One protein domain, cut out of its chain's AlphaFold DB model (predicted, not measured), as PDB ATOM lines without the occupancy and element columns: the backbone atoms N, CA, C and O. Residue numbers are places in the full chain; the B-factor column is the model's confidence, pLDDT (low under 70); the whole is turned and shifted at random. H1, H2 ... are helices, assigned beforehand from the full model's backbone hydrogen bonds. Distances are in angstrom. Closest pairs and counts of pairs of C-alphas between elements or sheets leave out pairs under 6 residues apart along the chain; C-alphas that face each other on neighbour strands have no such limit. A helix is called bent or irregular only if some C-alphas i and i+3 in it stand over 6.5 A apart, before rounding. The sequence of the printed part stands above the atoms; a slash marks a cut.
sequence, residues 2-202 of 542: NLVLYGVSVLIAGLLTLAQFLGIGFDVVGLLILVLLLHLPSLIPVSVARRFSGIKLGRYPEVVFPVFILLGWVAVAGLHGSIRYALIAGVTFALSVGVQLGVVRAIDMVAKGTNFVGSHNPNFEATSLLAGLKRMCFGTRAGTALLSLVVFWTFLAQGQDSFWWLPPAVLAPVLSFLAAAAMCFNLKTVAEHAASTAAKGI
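AT A GLANCE: This is residues 2 to 202 of the 542 residues of an uncharacterized protein of Pseudorhodobacter turbinis (UniProt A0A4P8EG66). Three long helices, H5, H6 and H7a, run side by side as a triangle, and the shorter H2 and H4 extend this bundle, H2 packing on H6 and H4 on H5. H1 folds back along part of H2, and its residues 2 to 7 stick out free; short H3 crosses the beginning of H4, and H7b turns off at the far end of H7a. The printed part has 201 residues, with seven named helices, H1 to H7 in chain order, and no named strand; its class is all helix. H2, H4, H5, H6 and H7a form an up-and-down bundle, each running against the one before it. The whole is only just loose, close to compact, with a radius of gyration of the C-alphas of 20.3 A, and elongated, spanning 69 by 40 by 29 A.

HOW THE PARTS SIT: H7, residues 163 to 202, was assigned as one helix by its hydrogen bonds but is bent, C-alphas 192 and 195 being 6.8 A apart; its arms, H7a of residues 163 to 192 and H7b of residues 195 to 202, stand at a steep tilt of 56 degrees. H7a touches H5, residues 83 to 117, the same way at a shallow tilt of 11 degrees; their closest C-alphas, of Ser 96 and Pro 173, are 4.8 A apart. H6, residues 126 to 158, forms hairpins with H5, closest C-alphas Val 97 and Arg 141 at 5.8 A, and with H7a, Val 151 and Trp 165 at 5.4 A. H4, residues 61 to 80, forms a hairpin with H5, closest C-alphas Pro 66 and Ala 94 at 4.2 A. H2, residues 26 to 43, has a kink of 25 degrees near residue 37. It touches H4, closest C-alphas Val 35 and Gly 72 at 4.8 A, and with residues 35 to 43 alone H6, Leu 43 and Ala 142 at 4.9 A. H1, residues 2 to 21, forms a hairpin with H2, touching it with residues 12 to 19 alone, closest C-alphas Ile 12 and Ile 33 at 6.6 A. H3, residues 46 to 52, is about perpendicular to H4 at 88 degrees and touches its residues 61 to 62 alone, closest C-alphas Arg 50 and Pro 61 at 6.5 A. H2 and H4 are only just irregular: C-alphas 38 and 41, and 63 and 66, are 6.9 A apart. Every O i to N i+4 pair is within hydrogen-bond range in H1, H3, H5, H6 and H7b, against 11 of 14 in H2, 12 of 16 in H4 and 23 of 26 in H7a.

IN THESE COORDINATES: H7a measures 45.1 A, H5 48.8 A, H6 47.3 A and H4 31.2 A. H1 begins at C-alpha 2 (6.896, 6.348, -0.196), and H7b ends at C-alpha 202 (-4.342, 55.296, -3.735).

THE WHOLE: The C-alphas farthest apart, of Gly 23 and Ile 202, are 68.9 A apart. The printed part has no cut, and no link is long. Mean pLDDT of the printed part is 81.1; 32 residues are under 70, among them 112 to 126 and 190 to 199.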
ATOM      1  N   ASN A   2       6.585   7.294  -1.277       69.62
ATOM      2  CA  ASN A   2       6.896   6.348  -0.196       69.62
ATOM      3  C   ASN A   2       6.371   6.764   1.190       69.62
ATOM      4  O   ASN A   2       5.890   5.909   1.913       69.62
ATOM      5  N   LEU A   3       6.360   8.060   1.536       71.38
ATOM      6  CA  LEU A   3       5.915   8.511   2.866       71.38
ATOM      7  C   LEU A   3       4.409   8.295   3.129       71.38
ATOM      8  O   LEU A   3       4.023   7.932   4.231       71.38
ATOM      9  N   VAL A   4       3.558   8.502   2.115       69.31
ATOM     10  CA  VAL A   4       2.095   8.333   2.247       69.31
ATOM     11  C   VAL A   4       1.734   6.853   2.292       69.31
ATOM     12  O   VAL A   4       0.959   6.450   3.149       69.31
ATOM     13  N   LEU A   5       2.333   6.042   1.413       73.81
ATOM     14  CA  LEU A   5       2.149   4.588   1.426       73.81
ATOM     15  C   LEU A   5       2.631   3.982   2.747       73.81
ATOM     16  O   LEU A   5       1.913   3.191   3.341       73.81
ATOM     17  N   TYR A   6       3.788   4.418   3.250       76.31
ATOM     18  CA  TYR A   6       4.305   3.978   4.543       76.31
ATOM     19  C   TYR A   6       3.378   4.378   5.698       76.31
ATOM     20  O   TYR A   6       3.052   3.544   6.534       76.31
ATOM     21  N   GLY A   7       2.875   5.619   5.706       77.94
ATOM     22  CA  GLY A   7       1.904   6.072   6.706       77.94
ATOM     23  C   GLY A   7       0.596   5.274   6.686       77.94
ATOM     24  O   GLY A   7       0.101   4.898   7.743       77.94
ATOM     25  N   VAL A   8       0.063   4.961   5.498       77.38
ATOM     26  CA  VAL A   8      -1.139   4.122   5.349       77.38
ATOM     27  C   VAL A   8      -0.876   2.697   5.838       77.38
ATOM     28  O   VAL A   8      -1.684   2.166   6.592       77.38
ATOM     29  N   SER A   9       0.261   2.095   5.483       77.75
ATOM     30  CA  SER A   9       0.621   0.750   5.945       77.75
ATOM     31  C   SER A   9       0.797   0.678   7.464       77.75
ATOM     32  O   SER A   9       0.307  -0.262   8.083       77.75
ATOM     33  N   VAL A  10       1.440   1.678   8.081       82.44
ATOM     34  CA  VAL A  10       1.595   1.765   9.546       82.44
ATOM     35  C   VAL A  10       0.241   1.942  10.235       82.44
ATOM     36  O   VAL A  10      -0.016   1.301  11.249       82.44
ATOM     37  N   LEU A  11      -0.647   2.763   9.670       79.94
ATOM     38  CA  LEU A  11      -1.999   2.961  10.192       79.94
ATOM     39  C   LEU A  11      -2.833   1.674  10.121       79.94
ATOM     40  O   LEU A  11      -3.485   1.316  11.098       79.94
ATOM     41  N   ILE A  12      -2.777   0.958   8.993       80.88
ATOM     42  CA  ILE A  12      -3.450  -0.336   8.813       80.88
ATOM     43  C   ILE A  12      -2.914  -1.361   9.819       80.88
ATOM     44  O   ILE A  12      -3.706  -2.016  10.492       80.88
ATOM     45  N   ALA A  13      -1.590  -1.468   9.964       83.12
ATOM     46  CA  ALA A  13      -0.969  -2.368  10.933       83.12
ATOM     47  C   ALA A  13      -1.388  -2.030  12.374       83.12
ATOM     48  O   ALA A  13      -1.792  -2.921  13.114       83.12
ATOM     49  N   GLY A  14      -1.382  -0.746  12.748       80.31
ATOM     50  CA  GLY A  14      -1.817  -0.296  14.072       80.31
ATOM     51  C   GLY A  14      -3.288  -0.607  14.363       80.31
ATOM     52  O   GLY A  14      -3.612  -1.032  15.471       80.31
ATOM     53  N   LEU A  15      -4.175  -0.461  13.374       76.94
ATOM     54  CA  LEU A  15      -5.592  -0.815  13.511       76.94
ATOM     55  C   LEU A  15      -5.809  -2.323  13.642       76.94
ATOM     56  O   LEU A  15      -6.628  -2.737  14.457       76.94
ATOM     57  N   LEU A  16      -5.061  -3.137  12.891       78.50
ATOM     58  CA  LEU A  16      -5.082  -4.597  13.025       78.50
ATOM     59  C   LEU A  16      -4.639  -5.027  14.431       78.50
ATOM     60  O   LEU A  16      -5.312  -5.840  15.062       78.50
ATOM     61  N   THR A  17      -3.559  -4.439  14.956       81.75
ATOM     62  CA  THR A  17      -3.073  -4.717  16.317       81.75
ATOM     63  C   THR A  17      -4.072  -4.269  17.388       81.75
ATOM     64  O   THR A  17      -4.344  -5.019  18.323       81.75
ATOM     65  N   LEU A  18      -4.654  -3.072  17.253       76.19
ATOM     66  CA  LEU A  18      -5.650  -2.559  18.199       76.19
ATOM     67  C   LEU A  18      -6.917  -3.420  18.204       76.19
ATOM     68  O   LEU A  18      -7.451  -3.730  19.265       76.19
ATOM     69  N   ALA A  19      -7.386  -3.835  17.032       77.06
ATOM     70  CA  ALA A  19      -8.553  -4.694  16.921       77.06
ATOM     71  C   ALA A  19      -8.328  -6.075  17.544       77.06
ATOM     72  O   ALA A  19      -9.206  -6.567  18.252       77.06
ATOM     73  N   GLN A  20      -7.140  -6.657  17.347       79.44
ATOM     74  CA  GLN A  20      -6.749  -7.905  17.999       79.44
ATOM     75  C   GLN A  20      -6.734  -7.757  19.529       79.44
ATOM     76  O   GLN A  20      -7.192  -8.653  20.231       79.44
ATOM     77  N   PHE A  21      -6.266  -6.617  20.047       83.69
ATOM     78  CA  PHE A  21      -6.274  -6.321  21.484       83.69
ATOM     79  C   PHE A  21      -7.693  -6.143  22.052       83.69
ATOM     80  O   PHE A  21      -7.962  -6.548  23.179       83.69
ATOM     81  N   LEU A  22      -8.611  -5.566  21.272       81.19
ATOM     82  CA  LEU A  22     -10.000  -5.311  21.671       81.19
ATOM     83  C   LEU A  22     -10.956  -6.490  21.402       81.19
ATOM     84  O   LEU A  22     -12.145  -6.374  21.689       81.19
ATOM     85  N   GLY A  23     -10.469  -7.605  20.845       87.06
ATOM     86  CA  GLY A  23     -11.299  -8.771  20.514       87.06
ATOM     87  C   GLY A  23     -12.289  -8.534  19.366       87.06
ATOM     88  O   GLY A  23     -13.330  -9.183  19.306       87.06
ATOM     89  N   ILE A  24     -11.994  -7.594  18.466       85.12
ATOM     90  CA  ILE A  24     -12.855  -7.249  17.326       85.12
ATOM     91  C   ILE A  24     -12.631  -8.262  16.189       85.12
ATOM     92  O   ILE A  24     -11.491  -8.538  15.816       85.12
ATOM     93  N   GLY A  25     -13.715  -8.799  15.616       88.19
ATOM     94  CA  GLY A  25     -13.665  -9.755  14.502       88.19
ATOM     95  C   GLY A  25     -12.994  -9.189  13.242       88.19
ATOM     96  O   GLY A  25     -13.141  -8.010  12.919       88.19
ATOM     97  N   PHE A  26     -12.243 -10.027  12.513       85.94
ATOM     98  CA  PHE A  26     -11.481  -9.620  11.317       85.94
ATOM     99  C   PHE A  26     -12.347  -9.024  10.195       85.94
ATOM    100  O   PHE A  26     -11.869  -8.194   9.423       85.94
ATOM    101  N   ASP A  27     -13.612  -9.423  10.112       84.25
ATOM    102  CA  ASP A  27     -14.633  -8.869   9.225       84.25
ATOM    103  C   ASP A  27     -14.895  -7.382   9.517       84.25
ATOM    104  O   ASP A  27     -14.860  -6.545   8.608       84.25
ATOM    105  N   VAL A  28     -15.039  -7.026  10.796       85.50
ATOM    106  CA  VAL A  28     -15.201  -5.638  11.250       85.50
ATOM    107  C   VAL A  28     -13.919  -4.836  11.009       85.50
ATOM    108  O   VAL A  28     -13.977  -3.679  10.589       85.50
ATOM    109  N   VAL A  29     -12.747  -5.450  11.196       86.31
ATOM    110  CA  VAL A  29     -11.456  -4.795  10.920       86.31
ATOM    111  C   VAL A  29     -11.270  -4.500   9.437       86.31
ATOM    112  O   VAL A  29     -10.867  -3.393   9.075       86.31
ATOM    113  N   GLY A  30     -11.598  -5.456   8.567       88.75
ATOM    114  CA  GLY A  30     -11.563  -5.261   7.120       88.75
ATOM    115  C   GLY A  30     -12.478  -4.118   6.678       88.75
ATOM    116  O   GLY A  30     -12.073  -3.270   5.881       88.75
ATOM    117  N   LEU A  31     -13.677  -4.038   7.260       89.62
ATOM    118  CA  LEU A  31     -14.630  -2.960   7.011       89.62
ATOM    119  C   LEU A  31     -14.110  -1.594   7.489       89.62
ATOM    120  O   LEU A  31     -14.213  -0.607   6.758       89.62
ATOM    121  N   LEU A  32     -13.502  -1.532   8.675       88.25
ATOM    122  CA  LEU A  32     -12.880  -0.318   9.212       88.25
ATOM    123  C   LEU A  32     -11.744   0.185   8.319       88.25
ATOM    124  O   LEU A  32     -11.681   1.378   8.020       88.25
ATOM    125  N   ILE A  33     -10.878  -0.719   7.852       89.88
ATOM    126  CA  ILE A  33      -9.797  -0.388   6.918       89.88
ATOM    127  C   ILE A  33     -10.378   0.140   5.605       89.88
ATOM    128  O   ILE A  33      -9.947   1.189   5.125       89.88
ATOM    129  N   LEU A  34     -11.375  -0.545   5.037       92.00
ATOM    130  CA  LEU A  34     -12.027  -0.121   3.798       92.00
ATOM    131  C   LEU A  34     -12.609   1.290   3.932       92.00
ATOM    132  O   LEU A  34     -12.369   2.155   3.090       92.00
ATOM    133  N   VAL A  35     -13.344   1.545   5.010       92.44
ATOM    134  CA  VAL A  35     -13.995   2.836   5.242       92.44
ATOM    135  C   VAL A  35     -12.968   3.931   5.474       92.44
ATOM    136  O   VAL A  35     -13.093   5.009   4.894       92.44
ATOM    137  N   LEU A  36     -11.916   3.662   6.241       92.31
ATOM    138  CA  LEU A  36     -10.813   4.596   6.429       92.31
ATOM    139  C   LEU A  36     -10.154   4.973   5.096       92.31
ATOM    140  O   LEU A  36      -9.944   6.158   4.825       92.31
ATOM    141  N   LEU A  37      -9.881   3.986   4.236       92.12
ATOM    142  CA  LEU A  37      -9.316   4.209   2.905       92.12
ATOM    143  C   LEU A  37     -10.247   5.046   2.020       92.12
ATOM    144  O   LEU A  37      -9.775   5.926   1.301       92.12
ATOM    145  N   LEU A  38     -11.561   4.833   2.113       94.38
ATOM    146  CA  LEU A  38     -12.564   5.620   1.390       94.38
ATOM    147  C   LEU A  38     -12.697   7.064   1.916       94.38
ATOM    148  O   LEU A  38     -13.040   7.966   1.152       94.38
ATOM    149  N   HIS A  39     -12.379   7.319   3.189       93.81
ATOM    150  CA  HIS A  39     -12.401   8.665   3.781       93.81
ATOM    151  C   HIS A  39     -11.091   9.442   3.571       93.81
ATOM    152  O   HIS A  39     -11.108  10.677   3.539       93.81
ATOM    153  N   LEU A  40      -9.964   8.746   3.374       92.81
ATOM    154  CA  LEU A  40      -8.630   9.340   3.226       92.81
ATOM    155  C   LEU A  40      -8.542  10.445   2.148       92.81
ATOM    156  O   LEU A  40      -7.927  11.478   2.424       92.81
ATOM    157  N   PRO A  41      -9.180  10.336   0.961       93.19
ATOM    158  CA  PRO A  41      -9.154  11.404  -0.041       93.19
ATOM    159  C   PRO A  41      -9.705  12.747   0.469       93.19
ATOM    160  O   PRO A  41      -9.181  13.809   0.120       93.19
ATOM    161  N   SER A  42     -10.700  12.721   1.363       93.25
ATOM    162  CA  SER A  42     -11.272  13.925   1.990       93.25
ATOM    163  C   SER A  42     -10.328  14.581   3.007       93.25
ATOM    164  O   SER A  42     -10.476  15.770   3.305       93.25
ATOM    165  N   LEU A  43      -9.308  13.858   3.478       93.38
ATOM    166  CA  LEU A  43      -8.270  14.356   4.388       93.38
ATOM    167  C   LEU A  43      -7.069  14.969   3.651       93.38
ATOM    168  O   LEU A  43      -6.200  15.571   4.274       93.38
ATOM    169  N   ILE A  44      -7.015  14.872   2.319       91.62
ATOM    170  CA  ILE A  44      -5.885  15.354   1.516       91.62
ATOM    171  C   ILE A  44      -6.240  16.689   0.844       91.62
ATOM    172  O   ILE A  44      -7.303  16.791   0.220       91.62
ATOM    173  N   PRO A  45      -5.388  17.731   0.899       90.38
ATOM    174  CA  PRO A  45      -5.657  18.995   0.214       90.38
ATOM    175  C   PRO A  45      -5.926  18.799  -1.285       90.38
ATOM    176  O   PRO A  45      -5.239  18.028  -1.955       90.38
ATOM    177  N   VAL A  46      -6.884  19.542  -1.850       87.06
ATOM    178  CA  VAL A  46      -7.270  19.417  -3.276       87.06
ATOM    179  C   VAL A  46      -6.077  19.633  -4.218       87.06
ATOM    180  O   VAL A  46      -5.973  18.984  -5.256       87.06
ATOM    181  N   SER A  47      -5.137  20.507  -3.851       85.06
ATOM    182  CA  SER A  47      -3.899  20.734  -4.609       85.06
ATOM    183  C   SER A  47      -3.025  19.483  -4.707       85.06
ATOM    184  O   SER A  47      -2.419  19.240  -5.747       85.06
ATOM    185  N   VAL A  48      -2.974  18.687  -3.638       88.44
ATOM    186  CA  VAL A  48      -2.227  17.432  -3.569       88.44
ATOM    187  C   VAL A  48      -2.972  16.350  -4.348       88.44
ATOM    188  O   VAL A  48      -2.368  15.693  -5.191       88.44
ATOM    189  N   ALA A  49      -4.292  16.244  -4.171       87.06
ATOM    190  CA  ALA A  49      -5.127  15.320  -4.939       87.06
ATOM    191  C   ALA A  49      -4.992  15.526  -6.458       87.06
ATOM    192  O   ALA A  49      -4.792  14.558  -7.186       87.06
ATOM    193  N   ARG A  50      -4.996  16.781  -6.933       85.25
ATOM    194  CA  ARG A  50      -4.797  17.120  -8.357       85.25
ATOM    195  C   ARG A  50      -3.428  16.715  -8.904       85.25
ATOM    196  O   ARG A  50      -3.320  16.435 -10.090       85.25
ATOM    197  N   ARG A  51      -2.383  16.708  -8.068       85.69
ATOM    198  CA  ARG A  51      -1.048  16.234  -8.474       85.69
ATOM    199  C   ARG A  51      -1.014  14.715  -8.619       85.69
ATOM    200  O   ARG A  51      -0.344  14.218  -9.514       85.69
ATOM    201  N   PHE A  52      -1.720  13.996  -7.747       80.19
ATOM    202  CA  PHE A  52      -1.768  12.531  -7.765       80.19
ATOM    203  C   PHE A  52      -2.728  11.969  -8.809       80.19
ATOM    204  O   PHE A  52      -2.488  10.891  -9.344       80.19
ATOM    205  N   SER A  53      -3.782  12.705  -9.151       74.31
ATOM    206  CA  SER A  53      -4.732  12.317 -10.186       74.31
ATOM    207  C   SER A  53      -4.163  12.529 -11.594       74.31
ATOM    208  O   SER A  53      -4.856  13.082 -12.431       74.31
ATOM    209  N   GLY A  54      -2.930  12.105 -11.904       62.56
ATOM    210  CA  GLY A  54      -2.358  12.156 -13.268       62.56
ATOM    211  C   GLY A  54      -3.202  11.437 -14.342       62.56
ATOM    212  O   GLY A  54      -2.917  11.510 -15.533       62.56
ATOM    213  N   ILE A  55      -4.269  10.769 -13.909       59.41
ATOM    214  CA  ILE A  55      -5.374  10.206 -14.677       59.41
ATOM    215  C   ILE A  55      -6.300  11.346 -15.143       59.41
ATOM    216  O   ILE A  55      -6.607  12.253 -14.376       59.41
ATOM    217  N   LYS A  56      -6.800  11.295 -16.383       67.75
ATOM    218  CA  LYS A  56      -7.731  12.274 -16.987       67.75
ATOM    219  C   LYS A  56      -9.122  12.333 -16.302       67.75
ATOM    220  O   LYS A  56     -10.141  12.303 -16.980       67.75
ATOM    221  N   LEU A  57      -9.206  12.471 -14.979       65.69
ATOM    222  CA  LEU A  57     -10.433  12.611 -14.171       65.69
ATOM    223  C   LEU A  57     -11.115  13.989 -14.338       65.69
ATOM    224  O   LEU A  57     -11.862  14.455 -13.480       65.69
ATOM    225  N   GLY A  58     -10.860  14.665 -15.459       70.81
ATOM    226  CA  GLY A  58     -11.385  15.989 -15.762       70.81
ATOM    227  C   GLY A  58     -10.773  17.107 -14.915       70.81
ATOM    228  O   GLY A  58      -9.747  16.965 -14.254       70.81
ATOM    229  N   ARG A  59     -11.417  18.277 -14.961       78.19
ATOM    230  CA  ARG A  59     -10.948  19.512 -14.304       78.19
ATOM    231  C   ARG A  59     -11.041  19.458 -12.770       78.19
ATOM    232  O   ARG A  59     -10.490  20.332 -12.102       78.19
ATOM    233  N   TYR A  60     -11.742  18.457 -12.234       84.69
ATOM    234  CA  TYR A  60     -12.171  18.387 -10.841       84.69
ATOM    235  C   TYR A  60     -12.144  16.949 -10.294       84.69
ATOM    236  O   TYR A  60     -13.200  16.359 -10.054       84.69
ATOM    237  N   PRO A  61     -10.952  16.372 -10.074       86.19
ATOM    238  CA  PRO A  61     -10.823  15.003  -9.576       86.19
ATOM    239  C   PRO A  61     -11.479  14.808  -8.203       86.19
ATOM    240  O   PRO A  61     -11.860  13.699  -7.860       86.19
ATOM    241  N   GLU A  62     -11.665  15.873  -7.421       89.38
ATOM    242  CA  GLU A  62     -12.258  15.800  -6.085       89.38
ATOM    243  C   GLU A  62     -13.777  15.526  -6.053       89.38
ATOM    244  O   GLU A  62     -14.309  15.254  -4.980       89.38
ATOM    245  N   VAL A  63     -14.490  15.557  -7.192       89.81
ATOM    246  CA  VAL A  63     -15.946  15.259  -7.251       89.81
ATOM    247  C   VAL A  63     -16.275  13.857  -6.730       89.81
ATOM    248  O   VAL A  63     -17.377  13.630  -6.244       89.81
ATOM    249  N   VAL A  64     -15.324  12.925  -6.797       92.06
ATOM    250  CA  VAL A  64     -15.537  11.538  -6.366       92.06
ATOM    251  C   VAL A  64     -15.461  11.355  -4.844       92.06
ATOM    252  O   VAL A  64     -15.873  10.317  -4.342       92.06
ATOM    253  N   PHE A  65     -14.970  12.338  -4.076       93.88
ATOM    254  CA  PHE A  65     -14.748  12.156  -2.630       93.88
ATOM    255  C   PHE A  65     -16.047  11.940  -1.830       93.88
ATOM    256  O   PHE A  65     -16.078  11.016  -1.018       93.88
ATOM    257  N   PRO A  66     -17.138  12.701  -2.067       95.19
ATOM    258  CA  PRO A  66     -18.449  12.391  -1.491       95.19
ATOM    259  C   PRO A  66     -18.934  10.973  -1.806       95.19
ATOM    260  O   PRO A  66     -19.524  10.320  -0.950       95.19
ATOM    261  N   VAL A  67     -18.657  10.487  -3.021       95.81
ATOM    262  CA  VAL A  67     -19.059   9.144  -3.461       95.81
ATOM    263  C   VAL A  67     -18.318   8.080  -2.658       95.81
ATOM    264  O   VAL A  67     -18.943   7.122  -2.220       95.81
ATOM    265  N   PHE A  68     -17.023   8.259  -2.390       95.69
ATOM    266  CA  PHE A  68     -16.269   7.325  -1.548       95.69
ATOM    267  C   PHE A  68     -16.802   7.255  -0.115       95.69
ATOM    268  O   PHE A  68     -16.965   6.157   0.412       95.69
ATOM    269  N   ILE A  69     -17.153   8.396   0.489       95.00
ATOM    270  CA  ILE A  69     -17.792   8.414   1.815       95.00
ATOM    271  C   ILE A  69     -19.105   7.628   1.780       95.00
ATOM    272  O   ILE A  69     -19.307   6.746   2.613       95.00
ATOM    273  N   LEU A  70     -19.965   7.890   0.791       96.19
ATOM    274  CA  LEU A  70     -21.232   7.175   0.641       96.19
ATOM    275  C   LEU A  70     -21.020   5.664   0.464       96.19
ATOM    276  O   LEU A  70     -21.706   4.883   1.112       96.19
ATOM    277  N   LEU A  71     -20.049   5.248  -0.355       96.12
ATOM    278  CA  LEU A  71     -19.716   3.834  -0.554       96.12
ATOM    279  C   LEU A  71     -19.269   3.151   0.746       96.12
ATOM    280  O   LEU A  71     -19.635   2.002   0.976       96.12
ATOM    281  N   GLY A  72     -18.541   3.854   1.619       94.19
ATOM    282  CA  GLY A  72     -18.167   3.329   2.936       94.19
ATOM    283  C   GLY A  72     -19.388   3.048   3.815       94.19
ATOM    284  O   GLY A  72     -19.476   1.997   4.446       94.19
ATOM    285  N   TRP A  73     -20.372   3.946   3.796       94.81
ATOM    286  CA  TRP A  73     -21.634   3.769   4.517       94.81
ATOM    287  C   TRP A  73     -22.544   2.695   3.894       94.81
ATOM    288  O   TRP A  73     -23.203   1.956   4.624       94.81
ATOM    289  N   VAL A  74     -22.542   2.545   2.566       94.38
ATOM    290  CA  VAL A  74     -23.232   1.446   1.861       94.38
ATOM    291  C   VAL A  74     -22.629   0.086   2.231       94.38
ATOM    292  O   VAL A  74     -23.369  -0.872   2.443       94.38
ATOM    293  N   ALA A  75     -21.301  -0.005   2.356       91.81
ATOM    294  CA  ALA A  75     -20.636  -1.241   2.765       91.81
ATOM    295  C   ALA A  75     -21.072  -1.687   4.175       91.81
ATOM    296  O   ALA A  75     -21.360  -2.862   4.385       91.81
ATOM    297  N   VAL A  76     -21.216  -0.748   5.117       86.75
ATOM    298  CA  VAL A  76     -21.760  -1.038   6.461       86.75
ATOM    299  C   VAL A  76     -23.216  -1.449   6.420       86.75
ATOM    300  O   VAL A  76     -23.602  -2.406   7.091       86.75
ATOM    301  N   ALA A  77     -24.026  -0.724   5.647       89.38
ATOM    302  CA  ALA A  77     -25.445  -1.013   5.491       89.38
ATOM    303  C   ALA A  77     -25.686  -2.475   5.085       89.38
ATOM    304  O   ALA A  77     -26.590  -3.113   5.620       89.38
ATOM    305  N   GLY A  78     -24.859  -2.996   4.170       87.75
ATOM    306  CA  GLY A  78     -24.938  -4.377   3.698       87.75
ATOM    307  C   GLY A  78     -24.595  -5.425   4.760       87.75
ATOM    308  O   GLY A  78     -25.179  -6.503   4.741       87.75
ATOM    309  N   LEU A  79     -23.700  -5.112   5.701       83.69
ATOM    310  CA  LEU A  79     -23.240  -6.058   6.726       83.69
ATOM    311  C   LEU A  79     -24.130  -6.082   7.975       83.69
ATOM    312  O   LEU A  79     -24.346  -7.143   8.548       83.69
ATOM    313  N   HIS A  80     -24.687  -4.938   8.381       81.12
ATOM    314  CA  HIS A  80     -25.478  -4.818   9.618       81.12
ATOM    315  C   HIS A  80     -27.001  -4.795   9.398       81.12
ATOM    316  O   HIS A  80     -27.759  -4.529  10.333       81.12
ATOM    317  N   GLY A  81     -27.471  -5.024   8.166       78.88
ATOM    318  CA  GLY A  81     -28.896  -5.173   7.839       78.88
ATOM    319  C   GLY A  81     -29.741  -3.897   7.945       78.88
ATOM    320  O   GLY A  81     -30.948  -3.938   7.718       78.88
ATOM    321  N   SER A  82     -29.136  -2.745   8.244       80.00
ATOM    322  CA  SER A  82     -29.854  -1.480   8.441       80.00
ATOM    323  C   SER A  82     -29.466  -0.431   7.448       80.00
ATOM    324  O   SER A  82     -28.754   0.548   7.694       80.00
ATOM    325  N   ILE A  83     -30.015  -0.671   6.276       86.44
ATOM    326  CA  ILE A  83     -29.798   0.162   5.121       86.44
ATOM    327  C   ILE A  83     -30.315   1.584   5.336       86.44
ATOM    328  O   ILE A  83     -29.698   2.528   4.866       86.44
ATOM    329  N   ARG A  84     -31.392   1.778   6.108       89.81
ATOM    330  CA  ARG A  84     -32.014   3.102   6.267       89.81
ATOM    331  C   ARG A  84     -31.099   4.092   6.990       89.81
ATOM    332  O   ARG A  84     -30.788   5.139   6.430       89.81
ATOM    333  N   TYR A  85     -30.648   3.771   8.201       87.25
ATOM    334  CA  TYR A  85     -29.873   4.712   9.019       87.25
ATOM    335  C   TYR A  85     -28.462   4.937   8.474       87.25
ATOM    336  O   TYR A  85     -28.023   6.082   8.370       87.25
ATOM    337  N   ALA A  86     -27.792   3.867   8.038       89.50
ATOM    338  CA  ALA A  86     -26.470   3.962   7.431       89.50
ATOM    339  C   ALA A  86     -26.494   4.781   6.128       89.50
ATOM    340  O   ALA A  86     -25.613   5.615   5.918       89.50
ATOM    341  N   LEU A  87     -27.523   4.627   5.281       90.81
ATOM    342  CA  LEU A  87     -27.662   5.461   4.083       90.81
ATOM    343  C   LEU A  87     -27.965   6.919   4.422       90.81
ATOM    344  O   LEU A  87     -27.382   7.798   3.796       90.81
ATOM    345  N   ILE A  88     -28.833   7.203   5.399       90.56
ATOM    346  CA  ILE A  88     -29.121   8.588   5.811       90.56
ATOM    347  C   ILE A  88     -27.842   9.268   6.310       90.56
ATOM    348  O   ILE A  88     -27.518  10.366   5.848       90.56
ATOM    349  N   ALA A  89     -27.085   8.616   7.197       89.69
ATOM    350  CA  ALA A  89     -25.806   9.131   7.681       89.69
ATOM    351  C   ALA A  89     -24.813   9.327   6.523       89.69
ATOM    352  O   ALA A  89     -24.256  10.415   6.357       89.69
ATOM    353  N   GLY A  90     -24.663   8.319   5.660       92.50
ATOM    354  CA  GLY A  90     -23.759   8.363   4.515       92.50
ATOM    355  C   GLY A  90     -24.078   9.466   3.513       92.50
ATOM    356  O   GLY A  90     -23.181  10.210   3.122       92.50
ATOM    357  N   VAL A  91     -25.350   9.630   3.141       93.38
ATOM    358  CA  VAL A  91     -25.808  10.720   2.268       93.38
ATOM    359  C   VAL A  91     -25.549  12.071   2.926       93.38
ATOM    360  O   VAL A  91     -25.046  12.982   2.271       93.38
ATOM    361  N   THR A  92     -25.818  12.201   4.223       91.62
ATOM    362  CA  THR A  92     -25.638  13.462   4.953       91.62
ATOM    363  C   THR A  92     -24.169  13.891   5.000       91.62
ATOM    364  O   THR A  92     -23.838  15.035   4.668       91.62
ATOM    365  N   PHE A  93     -23.255  12.973   5.331       93.38
ATOM    366  CA  PHE A  93     -21.815  13.250   5.325       93.38
ATOM    367  C   PHE A  93     -21.271  13.480   3.911       93.38
ATOM    368  O   PHE A  93     -20.484  14.409   3.703       93.38
ATOM    369  N   ALA A  94     -21.720  12.698   2.924       94.69
ATOM    370  CA  ALA A  94     -21.339  12.882   1.529       94.69
ATOM    371  C   ALA A  94     -21.757  14.266   1.009       94.69
ATOM    372  O   ALA A  94     -20.927  14.991   0.454       94.69
ATOM    373  N   LEU A  95     -23.007  14.680   1.241       92.69
ATOM    374  CA  LEU A  95     -23.498  16.006   0.859       92.69
ATOM    375  C   LEU A  95     -22.730  17.119   1.574       92.69
ATOM    376  O   LEU A  95     -22.340  18.086   0.926       92.69
ATOM    377  N   SER A  96     -22.440  16.964   2.868       90.94
ATOM    378  CA  SER A  96     -21.658  17.942   3.640       90.94
ATOM    379  C   SER A  96     -20.270  18.169   3.033       90.94
ATOM    380  O   SER A  96     -19.876  19.308   2.770       90.94
ATOM    381  N   VAL A  97     -19.553  17.083   2.724       92.06
ATOM    382  CA  VAL A  97     -18.247  17.148   2.050       92.06
ATOM    383  C   VAL A  97     -18.377  17.724   0.638       92.06
ATOM    384  O   VAL A  97     -17.548  18.535   0.219       92.06
ATOM    385  N   GLY A  98     -19.435  17.362  -0.088       92.44
ATOM    386  CA  GLY A  98     -19.740  17.897  -1.414       92.44
ATOM    387  C   GLY A  98     -19.949  19.413  -1.411       92.44
ATOM    388  O   GLY A  98     -19.357  20.112  -2.235       92.44
ATOM    389  N   VAL A  99     -20.715  19.936  -0.450       89.69
ATOM    390  CA  VAL A  99     -20.956  21.375  -0.263       89.69
ATOM    391  C   VAL A  99     -19.642  22.106  -0.006       89.69
ATOM    392  O   VAL A  99     -19.352  23.090  -0.681       89.69
ATOM    393  N   GLN A 100     -18.796  21.602   0.891       89.19
ATOM    394  CA  GLN A 100     -17.502  22.224   1.202       89.19
ATOM    395  C   GLN A 100     -16.555  22.242  -0.011       89.19
ATOM    396  O   GLN A 100     -15.867  23.235  -0.255       89.19
ATOM    397  N   LEU A 101     -16.539  21.176  -0.819       90.75
ATOM    398  CA  LEU A 101     -15.815  21.160  -2.095       90.75
ATOM    399  C   LEU A 101     -16.392  22.181  -3.086       90.75
ATOM    400  O   LEU A 101     -15.634  22.869  -3.776       90.75
ATOM    401  N   GLY A 102     -17.719  22.318  -3.126       87.69
ATOM    402  CA  GLY A 102     -18.421  23.361  -3.869       87.69
ATOM    403  C   GLY A 102     -17.994  24.767  -3.445       87.69
ATOM    404  O   GLY A 102     -17.691  25.590  -4.305       87.69
ATOM    405  N   VAL A 103     -17.853  25.024  -2.141       84.75
ATOM    406  CA  VAL A 103     -17.362  26.304  -1.601       84.75
ATOM    407  C   VAL A 103     -15.934  26.584  -2.045       84.75
ATOM    408  O   VAL A 103     -15.655  27.686  -2.502       84.75
ATOM    409  N   VAL A 104     -15.026  25.604  -2.005       86.69
ATOM    410  CA  VAL A 104     -13.652  25.793  -2.513       86.69
ATOM    411  C   VAL A 104     -13.659  26.212  -3.988       86.69
ATOM    412  O   VAL A 104     -12.856  27.054  -4.398       86.69
ATOM    413  N   ARG A 105     -14.591  25.683  -4.790       85.12
ATOM    414  CA  ARG A 105     -14.765  26.106  -6.189       85.12
ATOM    415  C   ARG A 105     -15.383  27.485  -6.315       85.12
ATOM    416  O   ARG A 105     -14.919  28.260  -7.148       85.12
ATOM    417  N   ALA A 106     -16.382  27.803  -5.499       81.94
ATOM    418  CA  ALA A 106     -16.941  29.144  -5.429       81.94
ATOM    419  C   ALA A 106     -15.840  30.153  -5.072       81.94
ATOM    420  O   ALA A 106     -15.714  31.163  -5.749       81.94
ATOM    421  N   ILE A 107     -14.950  29.824  -4.129       80.50
ATOM    422  CA  ILE A 107     -13.758  30.613  -3.799       80.50
ATOM    423  C   ILE A 107     -12.834  30.738  -5.015       80.50
ATOM    424  O   ILE A 107     -12.365  31.834  -5.277       80.50
ATOM    425  N   ASP A 108     -12.566  29.679  -5.785       81.06
ATOM    426  CA  ASP A 108     -11.747  29.770  -7.010       81.06
ATOM    427  C   ASP A 108     -12.397  30.634  -8.109       81.06
ATOM    428  O   ASP A 108     -11.698  31.314  -8.867       81.06
ATOM    429  N   MET A 109     -13.724  30.607  -8.227       77.81
ATOM    430  CA  MET A 109     -14.479  31.439  -9.167       77.81
ATOM    431  C   MET A 109     -14.489  32.898  -8.721       77.81
ATOM    432  O   MET A 109     -14.150  33.783  -9.508       77.81
ATOM    433  N   VAL A 110     -14.790  33.135  -7.446       71.56
ATOM    434  CA  VAL A 110     -14.736  34.452  -6.823       71.56
ATOM    435  C   VAL A 110     -13.317  34.982  -6.872       71.56
ATOM    436  O   VAL A 110     -13.163  36.118  -7.257       71.56
ATOM    437  N   ALA A 111     -12.276  34.183  -6.638       71.56
ATOM    438  CA  ALA A 111     -10.875  34.584  -6.762       71.56
ATOM    439  C   ALA A 111     -10.534  35.131  -8.150       71.56
ATOM    440  O   ALA A 111      -9.762  36.075  -8.286       71.56
ATOM    441  N   LYS A 112     -11.099  34.548  -9.211       69.19
ATOM    442  CA  LYS A 112     -10.940  35.087 -10.568       69.19
ATOM    443  C   LYS A 112     -11.671  36.421 -10.713       69.19
ATOM    444  O   LYS A 112     -11.122  37.333 -11.327       69.19
ATOM    445  N   GLY A 113     -12.855  36.542 -10.111       63.84
ATOM    446  CA  GLY A 113     -13.624  37.785 -10.029       63.84
ATOM    447  C   GLY A 113     -12.973  38.859  -9.148       63.84
ATOM    448  O   GLY A 113     -12.924  40.012  -9.537       63.84
ATOM    449  N   THR A 114     -12.375  38.520  -8.011       61.66
ATOM    450  CA  THR A 114     -11.709  39.442  -7.088       61.66
ATOM    451  C   THR A 114     -10.288  39.741  -7.517       61.66
ATOM    452  O   THR A 114      -9.804  40.809  -7.220       61.66
ATOM    453  N   ASN A 115      -9.603  38.901  -8.289       58.88
ATOM    454  CA  ASN A 115      -8.391  39.341  -8.994       58.88
ATOM    455  C   ASN A 115      -8.727  40.305 -10.145       58.88
ATOM    456  O   ASN A 115      -7.865  41.046 -10.622       58.88
ATOM    457  N   PHE A 116      -9.984  40.298 -10.596       54.03
ATOM    458  CA  PHE A 116     -10.531  41.300 -11.498       54.03
ATOM    459  C   PHE A 116     -11.002  42.556 -10.737       54.03
ATOM    460  O   PHE A 116     -10.772  43.648 -11.236       54.03
ATOM    461  N   VAL A 117     -11.562  42.431  -9.526       50.03
ATOM    462  CA  VAL A 117     -12.102  43.538  -8.696       50.03
ATOM    463  C   VAL A 117     -11.134  44.060  -7.616       50.03
ATOM    464  O   VAL A 117     -11.373  45.071  -6.994       50.03
ATOM    465  N   GLY A 118     -10.029  43.386  -7.346       48.06
ATOM    466  CA  GLY A 118      -9.026  43.733  -6.333       48.06
ATOM    467  C   GLY A 118      -7.743  44.257  -6.963       48.06
ATOM    468  O   GLY A 118      -6.822  44.670  -6.270       48.06
ATOM    469  N   SER A 119      -7.688  44.291  -8.298       50.84
ATOM    470  CA  SER A 119      -6.563  44.842  -9.047       50.84
ATOM    471  C   SER A 119      -6.336  46.341  -8.831       50.84
ATOM    472  O   SER A 119      -5.383  46.883  -9.376       50.84
ATOM    473  N   HIS A 120      -7.215  47.004  -8.083       50.81
ATOM    474  CA  HIS A 120      -7.238  48.453  -7.893       50.81
ATOM    475  C   HIS A 120      -6.337  48.930  -6.767       50.81
ATOM    476  O   HIS A 120      -5.982  50.101  -6.738       50.81
ATOM    477  N   ASN A 121      -5.936  48.033  -5.870       51.75
ATOM    478  CA  ASN A 121      -4.957  48.335  -4.842       51.75
ATOM    479  C   ASN A 121      -3.693  47.500  -5.117       51.75
ATOM    480  O   ASN A 121      -3.757  46.272  -5.025       51.75
ATOM    481  N   PRO A 122      -2.546  48.127  -5.451       49.81
ATOM    482  CA  PRO A 122      -1.296  47.406  -5.697       49.81
ATOM    483  C   PRO A 122      -0.815  46.594  -4.480       49.81
ATOM    484  O   PRO A 122      -0.015  45.680  -4.655       49.81
ATOM    485  N   ASN A 123      -1.351  46.876  -3.285       48.53
ATOM    486  CA  ASN A 123      -1.066  46.173  -2.035       48.53
ATOM    487  C   ASN A 123      -2.163  45.168  -1.627       48.53
ATOM    488  O   ASN A 123      -2.038  44.517  -0.591       48.53
ATOM    489  N   PHE A 124      -3.253  45.028  -2.394       59.56
ATOM    490  CA  PHE A 124      -4.301  44.053  -2.086       59.56
ATOM    491  C   PHE A 124      -3.976  42.693  -2.705       59.56
ATOM    492  O   PHE A 124      -4.283  42.401  -3.862       59.56
ATOM    493  N   GLU A 125      -3.380  41.823  -1.897       61.56
ATOM    494  CA  GLU A 125      -3.190  40.421  -2.243       61.56
ATOM    495  C   GLU A 125      -4.377  39.575  -1.774       61.56
ATOM    496  O   GLU A 125      -4.374  39.002  -0.683       61.56
ATOM    497  N   ALA A 126      -5.381  39.419  -2.645       66.88
ATOM    498  CA  ALA A 126      -6.484  38.481  -2.411       66.88
ATOM    499  C   ALA A 126      -5.978  37.047  -2.163       66.88
ATOM    500  O   ALA A 126      -6.646  36.251  -1.510       66.88
ATOM    501  N   THR A 127      -4.792  36.705  -2.672       70.38
ATOM    502  CA  THR A 127      -4.142  35.398  -2.529       70.38
ATOM    503  C   THR A 127      -3.994  34.952  -1.079       70.38
ATOM    504  O   THR A 127      -4.259  33.783  -0.800       70.38
ATOM    505  N   SER A 128      -3.620  35.845  -0.160       70.44
ATOM    506  CA  SER A 128      -3.429  35.502   1.257       70.44
ATOM    507  C   SER A 128      -4.766  35.205   1.950       70.44
ATOM    508  O   SER A 128      -4.926  34.151   2.572       70.44
ATOM    509  N   LEU A 129      -5.764  36.066   1.742       72.38
ATOM    510  CA  LEU A 129      -7.121  35.912   2.269       72.38
ATOM    511  C   LEU A 129      -7.801  34.652   1.711       72.38
ATOM    512  O   LEU A 129      -8.346  33.839   2.458       72.38
ATOM    513  N   LEU A 130      -7.701  34.430   0.398       78.94
ATOM    514  CA  LEU A 130      -8.242  33.244  -0.268       78.94
ATOM    515  C   LEU A 130      -7.517  31.963   0.163       78.94
ATOM    516  O   LEU A 130      -8.145  30.908   0.255       78.94
ATOM    517  N   ALA A 131      -6.211  32.026   0.445       82.62
ATOM    518  CA  ALA A 131      -5.474  30.897   1.006       82.62
ATOM    519  C   ALA A 131      -5.967  30.557   2.420       82.62
ATOM    520  O   ALA A 131      -6.162  29.377   2.716       82.62
ATOM    521  N   GLY A 132      -6.233  31.565   3.258       82.69
ATOM    522  CA  GLY A 132      -6.864  31.390   4.568       82.69
ATOM    523  C   GLY A 132      -8.228  30.702   4.465       82.69
ATOM    524  O   GLY A 132      -8.445  29.665   5.089       82.69
ATOM    525  N   LEU A 133      -9.109  31.197   3.587       80.75
ATOM    526  CA  LEU A 133     -10.435  30.608   3.354       80.75
ATOM    527  C   LEU A 133     -10.358  29.152   2.873       80.75
ATOM    528  O   LEU A 133     -11.083  28.290   3.372       80.75
ATOM    529  N   LYS A 134      -9.441  28.842   1.947       85.38
ATOM    530  CA  LYS A 134      -9.218  27.466   1.474       85.38
ATOM    531  C   LYS A 134      -8.711  26.542   2.577       85.38
ATOM    532  O   LYS A 134      -9.120  25.383   2.614       85.38
ATOM    533  N   ARG A 135      -7.838  27.030   3.468       88.31
ATOM    534  CA  ARG A 135      -7.367  26.266   4.637       88.31
ATOM    535  C   ARG A 135      -8.509  25.984   5.608       88.31
ATOM    536  O   ARG A 135      -8.625  24.851   6.057       88.31
ATOM    537  N   MET A 136      -9.378  26.962   5.867       84.75
ATOM    538  CA  MET A 136     -10.565  26.753   6.704       84.75
ATOM    539  C   MET A 136     -11.520  25.727   6.085       84.75
ATOM    540  O   MET A 136     -11.890  24.781   6.768       84.75
ATOM    541  N   CYS A 137     -11.831  25.831   4.786       86.81
ATOM    542  CA  CYS A 137     -12.660  24.840   4.081       86.81
ATOM    543  C   CYS A 137     -12.048  23.433   4.108       86.81
ATOM    544  O   CYS A 137     -12.756  22.433   4.213       86.81
ATOM    545  N   PHE A 138     -10.721  23.341   3.989       90.50
ATOM    546  CA  PHE A 138     -10.011  22.076   4.138       90.50
ATOM    547  C   PHE A 138     -10.163  21.519   5.558       90.50
ATOM    548  O   PHE A 138     -10.481  20.342   5.701       90.50
ATOM    549  N   GLY A 139      -9.985  22.359   6.581       89.12
ATOM    550  CA  GLY A 139     -10.143  21.983   7.985       89.12
ATOM    551  C   GLY A 139     -11.555  21.498   8.306       89.12
ATOM    552  O   GLY A 139     -11.703  20.419   8.873       89.12
ATOM    553  N   THR A 140     -12.595  22.221   7.872       87.62
ATOM    554  CA  THR A 140     -13.992  21.798   8.067       87.62
ATOM    555  C   THR A 140     -14.275  20.481   7.360       87.62
ATOM    556  O   THR A 140     -14.906  19.607   7.940       87.62
ATOM    557  N   ARG A 141     -13.749  20.287   6.146       92.19
ATOM    558  CA  ARG A 141     -13.918  19.040   5.391       92.19
ATOM    559  C   ARG A 141     -13.211  17.853   6.014       92.19
ATOM    560  O   ARG A 141     -13.800  16.778   6.106       92.19
ATOM    561  N   ALA A 142     -11.971  18.043   6.449       92.00
ATOM    562  CA  ALA A 142     -11.244  17.018   7.178       92.00
ATOM    563  C   ALA A 142     -11.975  16.676   8.485       92.00
ATOM    564  O   ALA A 142     -12.196  15.503   8.762       92.00
ATOM    565  N   GLY A 143     -12.446  17.688   9.220       89.94
ATOM    566  CA  GLY A 143     -13.265  17.515  10.418       89.94
ATOM    567  C   GLY A 143     -14.557  16.737  10.157       89.94
ATOM    568  O   GLY A 143     -14.843  15.794  10.880       89.94
ATOM    569  N   THR A 144     -15.300  17.053   9.092       90.81
ATOM    570  CA  THR A 144     -16.513  16.319   8.689       90.81
ATOM    571  C   THR A 144     -16.215  14.861   8.341       90.81
ATOM    572  O   THR A 144     -16.959  13.975   8.748       90.81
ATOM    573  N   ALA A 145     -15.125  14.591   7.617       92.88
ATOM    574  CA  ALA A 145     -14.727  13.226   7.281       92.88
ATOM    575  C   ALA A 145     -14.280  12.428   8.518       92.88
ATOM    576  O   ALA A 145     -14.638  11.262   8.652       92.88
ATOM    577  N   LEU A 146     -13.547  13.049   9.449       91.56
ATOM    578  CA  LEU A 146     -13.174  12.426  10.723       91.56
ATOM    579  C   LEU A 146     -14.398  12.185  11.612       91.56
ATOM    580  O   LEU A 146     -14.522  11.121  12.205       91.56
ATOM    581  N   LEU A 147     -15.335  13.133  11.663       89.50
ATOM    582  CA  LEU A 147     -16.587  12.971  12.397       89.50
ATOM    583  C   LEU A 147     -17.442  11.846  11.802       89.50
ATOM    584  O   LEU A 147     -18.017  11.075  12.560       89.50
ATOM    585  N   SER A 148     -17.462  11.700  10.472       93.38
ATOM    586  CA  SER A 148     -18.069  10.545   9.794       93.38
ATOM    587  C   SER A 148     -17.453   9.233  10.283       93.38
ATOM    588  O   SER A 148     -18.197   8.319  10.614       93.38
ATOM    589  N   LEU A 149     -16.123   9.153  10.424       91.31
ATOM    590  CA  LEU A 149     -15.438   7.970  10.968       91.31
ATOM    591  C   LEU A 149     -15.760   7.704  12.447       91.31
ATOM    592  O   LEU A 149     -15.881   6.549  12.848       91.31
ATOM    593  N   VAL A 150     -15.924   8.746  13.266       87.94
ATOM    594  CA  VAL A 150     -16.337   8.592  14.673       87.94
ATOM    595  C   VAL A 150     -17.774   8.085  14.756       87.94
ATOM    596  O   VAL A 150     -18.040   7.113  15.455       87.94
ATOM    597  N   VAL A 151     -18.690   8.701  14.007       88.50
ATOM    598  CA  VAL A 151     -20.097   8.286  13.930       88.50
ATOM    599  C   VAL A 151     -20.200   6.850  13.427       88.50
ATOM    600  O   VAL A 151     -20.910   6.032  14.007       88.50
ATOM    601  N   PHE A 152     -19.413   6.518  12.413       89.00
ATOM    602  CA  PHE A 152     -19.256   5.168  11.904       89.00
ATOM    603  C   PHE A 152     -18.809   4.182  12.990       89.00
ATOM    604  O   PHE A 152     -19.442   3.148  13.179       89.00
ATOM    605  N   TRP A 153     -17.761   4.514  13.747       86.81
ATOM    606  CA  TRP A 153     -17.282   3.674  14.843       86.81
ATOM    607  C   TRP A 153     -18.359   3.472  15.913       86.81
ATOM    608  O   TRP A 153     -18.598   2.346  16.339       86.81
ATOM    609  N   THR A 154     -19.056   4.541  16.315       84.69
ATOM    610  CA  THR A 154     -20.145   4.440  17.299       84.69
ATOM    611  C   THR A 154     -21.304   3.584  16.797       84.69
ATOM    612  O   THR A 154     -21.856   2.807  17.570       84.69
ATOM    613  N   PHE A 155     -21.620   3.669  15.502       86.06
ATOM    614  CA  PHE A 155     -22.658   2.867  14.862       86.06
ATOM    615  C   PHE A 155     -22.303   1.374  14.868       86.06
ATOM    616  O   PHE A 155     -23.166   0.542  15.132       86.06
ATOM    617  N   LEU A 156     -21.030   1.030  14.635       85.19
ATOM    618  CA  LEU A 156     -20.550  -0.353  14.731       85.19
ATOM    619  C   LEU A 156     -20.514  -0.864  16.177       85.19
ATOM    620  O   LEU A 156     -20.898  -2.002  16.428       85.19
ATOM    621  N   ALA A 157     -20.058  -0.041  17.123       83.94
ATOM    622  CA  ALA A 157     -19.834  -0.464  18.504       83.94
ATOM    623  C   ALA A 157     -21.126  -0.598  19.325       83.94
ATOM    624  O   ALA A 157     -21.213  -1.460  20.193       83.94
ATOM    625  N   GLN A 158     -22.109   0.276  19.090       83.56
ATOM    626  CA  GLN A 158     -23.328   0.359  19.906       83.56
ATOM    627  C   GLN A 158     -24.583  -0.117  19.167       83.56
ATOM    628  O   GLN A 158     -25.661  -0.160  19.755       83.56
ATOM    629  N   GLY A 159     -24.457  -0.461  17.885       80.19
ATOM    630  CA  GLY A 159     -25.596  -0.791  17.042       80.19
ATOM    631  C   GLY A 159     -26.469   0.424  16.714       80.19
ATOM    632  O   GLY A 159     -26.148   1.578  17.004       80.19
ATOM    633  N   GLN A 160     -27.592   0.153  16.057       76.19
ATOM    634  CA  GLN A 160     -28.456   1.184  15.470       76.19
ATOM    635  C   GLN A 160     -29.379   1.859  16.476       76.19
ATOM    636  O   GLN A 160     -29.804   2.989  16.237       76.19
ATOM    637  N   ASP A 161     -29.676   1.172  17.577       77.62
ATOM    638  CA  ASP A 161     -30.613   1.633  18.604       77.62
ATOM    639  C   ASP A 161     -30.056   2.826  19.398       77.62
ATOM    640  O   ASP A 161     -30.785   3.549  20.076       77.62
ATOM    641  N   SER A 162     -28.751   3.073  19.279       76.69
ATOM    642  CA  SER A 162     -28.095   4.244  19.840       76.69
ATOM    643  C   SER A 162     -28.383   5.477  18.981       76.69
ATOM    644  O   SER A 162     -27.828   5.636  17.902       76.69
ATOM    645  N   PHE A 163     -29.206   6.410  19.462       77.56
ATOM    646  CA  PHE A 163     -29.460   7.689  18.772       77.56
ATOM    647  C   PHE A 163     -28.283   8.678  18.838       77.56
ATOM    648  O   PHE A 163     -28.351   9.765  18.260       77.56
ATOM    649  N   TRP A 164     -27.187   8.328  19.517       78.38
ATOM    650  CA  TRP A 164     -26.049   9.223  19.755       78.38
ATOM    651  C   TRP A 164     -25.295   9.627  18.481       78.38
ATOM    652  O   TRP A 164     -24.604  10.646  18.476       78.38
ATOM    653  N   TRP A 165     -25.467   8.894  17.377       78.50
ATOM    654  CA  TRP A 165     -24.911   9.269  16.074       78.50
ATOM    655  C   TRP A 165     -25.718  10.361  15.351       78.50
ATOM    656  O   TRP A 165     -25.189  11.018  14.451       78.50
ATOM    657  N   LEU A 166     -26.980  10.596  15.737       78.62
ATOM    658  CA  LEU A 166     -27.870  11.537  15.052       78.62
ATOM    659  C   LEU A 166     -27.445  13.009  15.244       78.62
ATOM    660  O   LEU A 166     -27.334  13.712  14.236       78.62
ATOM    661  N   PRO A 167     -27.131  13.502  16.466       83.75
ATOM    662  CA  PRO A 167     -26.660  14.876  16.646       83.75
ATOM    663  C   PRO A 167     -25.419  15.238  15.805       83.75
ATOM    664  O   PRO A 167     -25.478  16.246  15.101       83.75
ATOM    665  N   PRO A 168     -24.317  14.455  15.787       78.19
ATOM    666  CA  PRO A 168     -23.161  14.776  14.950       78.19
ATOM    667  C   PRO A 168     -23.452  14.653  13.446       78.19
ATOM    668  O   PRO A 168     -22.919  15.449  12.669       78.19
ATOM    669  N   ALA A 169     -24.324  13.726  13.031       76.62
ATOM    670  CA  ALA A 169     -24.750  13.608  11.636       76.62
ATOM    671  C   ALA A 169     -25.535  14.842  11.156       76.62
ATOM    672  O   ALA A 169     -25.350  15.265  10.020       76.62
ATOM    673  N   VAL A 170     -26.354  15.462  12.014       82.12
ATOM    674  CA  VAL A 170     -27.102  16.697  11.699       82.12
ATOM    675  C   VAL A 170     -26.240  17.953  11.858       82.12
ATOM    676  O   VAL A 170     -26.348  18.892  11.069       82.12
ATOM    677  N   LEU A 171     -25.349  17.993  12.846       83.88
ATOM    678  CA  LEU A 171     -24.515  19.165  13.112       83.88
ATOM    679  C   LEU A 171     -23.495  19.414  11.987       83.88
ATOM    680  O   LEU A 171     -23.249  20.561  11.611       83.88
ATOM    681  N   ALA A 172     -22.931  18.349  11.411       78.88
ATOM    682  CA  ALA A 172     -21.946  18.432  10.334       78.88
ATOM    683  C   ALA A 172     -22.418  19.219   9.085       78.88
ATOM    684  O   ALA A 172     -21.699  20.142   8.673       78.88
ATOM    685  N   PRO A 173     -23.586  18.932   8.473       77.00
ATOM    686  CA  PRO A 173     -24.096  19.707   7.346       77.00
ATOM    687  C   PRO A 173     -24.438  21.134   7.761       77.00
ATOM    688  O   PRO A 173     -24.059  22.059   7.049       77.00
ATOM    689  N   VAL A 174     -25.077  21.340   8.918       83.81
ATOM    690  CA  VAL A 174     -25.465  22.680   9.391       83.81
ATOM    691  C   VAL A 174     -24.241  23.586   9.522       83.81
ATOM    692  O   VAL A 174     -24.218  24.671   8.944       83.81
ATOM    693  N   LEU A 175     -23.181  23.123  10.191       83.69
ATOM    694  CA  LEU A 175     -21.935  23.886  10.316       83.69
ATOM    695  C   LEU A 175     -21.271  24.131   8.957       83.69
ATOM    696  O   LEU A 175     -20.743  25.215   8.715       83.69
ATOM    697  N   SER A 176     -21.333  23.155   8.049       77.75
ATOM    698  CA  SER A 176     -20.787  23.291   6.694       77.75
ATOM    699  C   SER A 176     -21.528  24.350   5.877       77.75
ATOM    700  O   SER A 176     -20.888  25.164   5.211       77.75
ATOM    701  N   PHE A 177     -22.859  24.376   5.955       79.38
ATOM    702  CA  PHE A 177     -23.698  25.374   5.294       79.38
ATOM    703  C   PHE A 177     -23.525  26.766   5.904       79.38
ATOM    704  O   PHE A 177     -23.383  27.734   5.159       79.38
ATOM    705  N   LEU A 178     -23.478  26.884   7.234       84.56
ATOM    706  CA  LEU A 178     -23.243  28.165   7.910       84.56
ATOM    707  C   LEU A 178     -21.865  28.737   7.563       84.56
ATOM    708  O   LEU A 178     -21.761  29.913   7.219       84.56
ATOM    709  N   ALA A 179     -20.821  27.903   7.574       77.94
ATOM    710  CA  ALA A 179     -19.485  28.309   7.153       77.94
ATOM    711  C   ALA A 179     -19.473  28.754   5.680       77.94
ATOM    712  O   ALA A 179     -18.922  29.806   5.362       77.94
ATOM    713  N   ALA A 180     -20.130  28.004   4.789       75.06
ATOM    714  CA  ALA A 180     -20.271  28.359   3.378       75.06
ATOM    715  C   ALA A 180     -20.959  29.721   3.185       75.06
ATOM    716  O   ALA A 180     -20.448  30.584   2.469       75.06
ATOM    717  N   ALA A 181     -22.098  29.927   3.850       78.94
ATOM    718  CA  ALA A 181     -22.871  31.158   3.776       78.94
ATOM    719  C   ALA A 181     -22.068  32.351   4.309       78.94
ATOM    720  O   ALA A 181     -21.925  33.356   3.612       78.94
ATOM    721  N   ALA A 182     -21.467  32.219   5.498       81.88
ATOM    722  CA  ALA A 182     -20.624  33.252   6.092       81.88
ATOM    723  C   ALA A 182     -19.449  33.633   5.175       81.88
ATOM    724  O   ALA A 182     -19.118  34.812   5.042       81.88
ATOM    725  N   MET A 183     -18.835  32.663   4.492       73.19
ATOM    726  CA  MET A 183     -17.773  32.936   3.519       73.19
ATOM    727  C   MET A 183     -18.289  33.692   2.291       73.19
ATOM    728  O   MET A 183     -17.646  34.650   1.864       73.19
ATOM    729  N   CYS A 184     -19.448  33.320   1.744       71.25
ATOM    730  CA  CYS A 184     -20.067  34.039   0.629       71.25
ATOM    731  C   CYS A 184     -20.394  35.499   0.991       71.25
ATOM    732  O   CYS A 184     -20.085  36.401   0.211       71.25
ATOM    733  N   PHE A 185     -20.952  35.747   2.182       77.75
ATOM    734  CA  PHE A 185     -21.237  37.103   2.665       77.75
ATOM    735  C   PHE A 185     -19.965  37.931   2.864       77.75
ATOM    736  O   PHE A 185     -19.902  39.074   2.409       77.75
ATOM    737  N   ASN A 186     -18.924  37.354   3.470       73.88
ATOM    738  CA  ASN A 186     -17.637  38.034   3.629       73.88
ATOM    739  C   ASN A 186     -17.010  38.385   2.275       73.88
ATOM    740  O   ASN A 186     -16.543  39.504   2.085       73.88
ATOM    741  N   LEU A 187     -17.039  37.465   1.307       69.25
ATOM    742  CA  LEU A 187     -16.508  37.712  -0.035       69.25
ATOM    743  C   LEU A 187     -17.268  38.821  -0.768       69.25
ATOM    744  O   LEU A 187     -16.635  39.669  -1.396       69.25
ATOM    745  N   LYS A 188     -18.602  38.839  -0.664       71.38
ATOM    746  CA  LYS A 188     -19.435  39.916  -1.211       71.38
ATOM    747  C   LYS A 188     -19.075  41.261  -0.578       71.38
ATOM    748  O   LYS A 188     -18.791  42.214  -1.295       71.38
ATOM    749  N   THR A 189     -18.986  41.300   0.749       73.19
ATOM    750  CA  THR A 189     -18.657  42.517   1.504       73.19
ATOM    751  C   THR A 189     -17.271  43.046   1.133       73.19
ATOM    752  O   THR A 189     -17.112  44.239   0.883       73.19
ATOM    753  N   VAL A 190     -16.265  42.169   1.026       69.38
ATOM    754  CA  VAL A 190     -14.910  42.541   0.588       69.38
ATOM    755  C   VAL A 190     -14.920  43.077  -0.842       69.38
ATOM    756  O   VAL A 190     -14.243  44.064  -1.115       69.38
ATOM    757  N   ALA A 191     -15.685  42.468  -1.752       65.81
ATOM    758  CA  ALA A 191     -15.797  42.943  -3.129       65.81
ATOM    759  C   ALA A 191     -16.456  44.331  -3.213       65.81
ATOM    760  O   ALA A 191     -15.964  45.185  -3.945       65.81
ATOM    761  N   GLU A 192     -17.512  44.576  -2.433       67.88
ATOM    762  CA  GLU A 192     -18.199  45.874  -2.360       67.88
ATOM    763  C   GLU A 192     -17.292  46.971  -1.780       67.88
ATOM    764  O   GLU A 192     -17.237  48.085  -2.298       67.88
ATOM    765  N   HIS A 193     -16.504  46.651  -0.750       68.94
ATOM    766  CA  HIS A 193     -15.604  47.613  -0.109       68.94
ATOM    767  C   HIS A 193     -14.256  47.772  -0.825       68.94
ATOM    768  O   HIS A 193     -13.518  48.717  -0.524       68.94
ATOM    769  N   ALA A 194     -13.914  46.894  -1.773       66.06
ATOM    770  CA  ALA A 194     -12.629  46.916  -2.470       66.06
ATOM    771  C   ALA A 194     -12.400  48.229  -3.230       66.06
ATOM    772  O   ALA A 194     -11.306  48.781  -3.153       66.06
ATOM    773  N   ALA A 195     -13.426  48.768  -3.899       59.62
ATOM    774  CA  ALA A 195     -13.312  50.012  -4.663       59.62
ATOM    775  C   ALA A 195     -13.065  51.232  -3.757       59.62
ATOM    776  O   ALA A 195     -12.132  51.999  -3.991       59.62
ATOM    777  N   SER A 196     -13.839  51.369  -2.672       68.00
ATOM    778  CA  SER A 196     -13.661  52.445  -1.680       68.00
ATOM    779  C   SER A 196     -12.306  52.345  -0.967       68.00
ATOM    780  O   SER A 196     -11.593  53.336  -0.803       68.00
ATOM    781  N   THR A 197     -11.900  51.126  -0.606       69.19
ATOM    782  CA  THR A 197     -10.598  50.867   0.025       69.19
ATOM    783  C   THR A 197      -9.445  51.146  -0.937       69.19
ATOM    784  O   THR A 197      -8.423  51.685  -0.520       69.19
ATOM    785  N   ALA A 198      -9.600  50.826  -2.224       65.44
ATOM    786  CA  ALA A 198      -8.616  51.152  -3.247       65.44
ATOM    787  C   ALA A 198      -8.477  52.664  -3.422       65.44
ATOM    788  O   ALA A 198      -7.357  53.153  -3.350       65.44
ATOM    789  N   ALA A 199      -9.582  53.406  -3.552       67.75
ATOM    790  CA  ALA A 199      -9.560  54.868  -3.649       67.75
ATOM    791  C   ALA A 199      -8.809  55.507  -2.468       67.75
ATOM    792  O   ALA A 199      -7.909  56.321  -2.671       67.75
ATOM    793  N   LYS A 200      -9.111  55.069  -1.235       74.81
ATOM    794  CA  LYS A 200      -8.397  55.509  -0.026       74.81
ATOM    795  C   LYS A 200      -6.919  55.118  -0.056       74.81
ATOM    796  O   LYS A 200      -6.066  55.952   0.220       74.81
ATOM    797  N   GLY A 201      -6.603  53.876  -0.423       73.38
ATOM    798  CA  GLY A 201      -5.226  53.385  -0.512       73.38
ATOM    799  C   GLY A 201      -4.385  54.142  -1.542       73.38
ATOM    800  O   GLY A 201      -3.229  54.456  -1.271       73.38
ATOM    801  N   ILE A 202      -4.974  54.483  -2.692       74.62
ATOM    802  CA  ILE A 202      -4.342  55.296  -3.735       74.62
ATOM    803  C   ILE A 202      -4.070  56.691  -3.194       74.62
ATOM    804  O   ILE A 202      -2.915  57.111  -3.232       74.62
TER     805      ILE A 202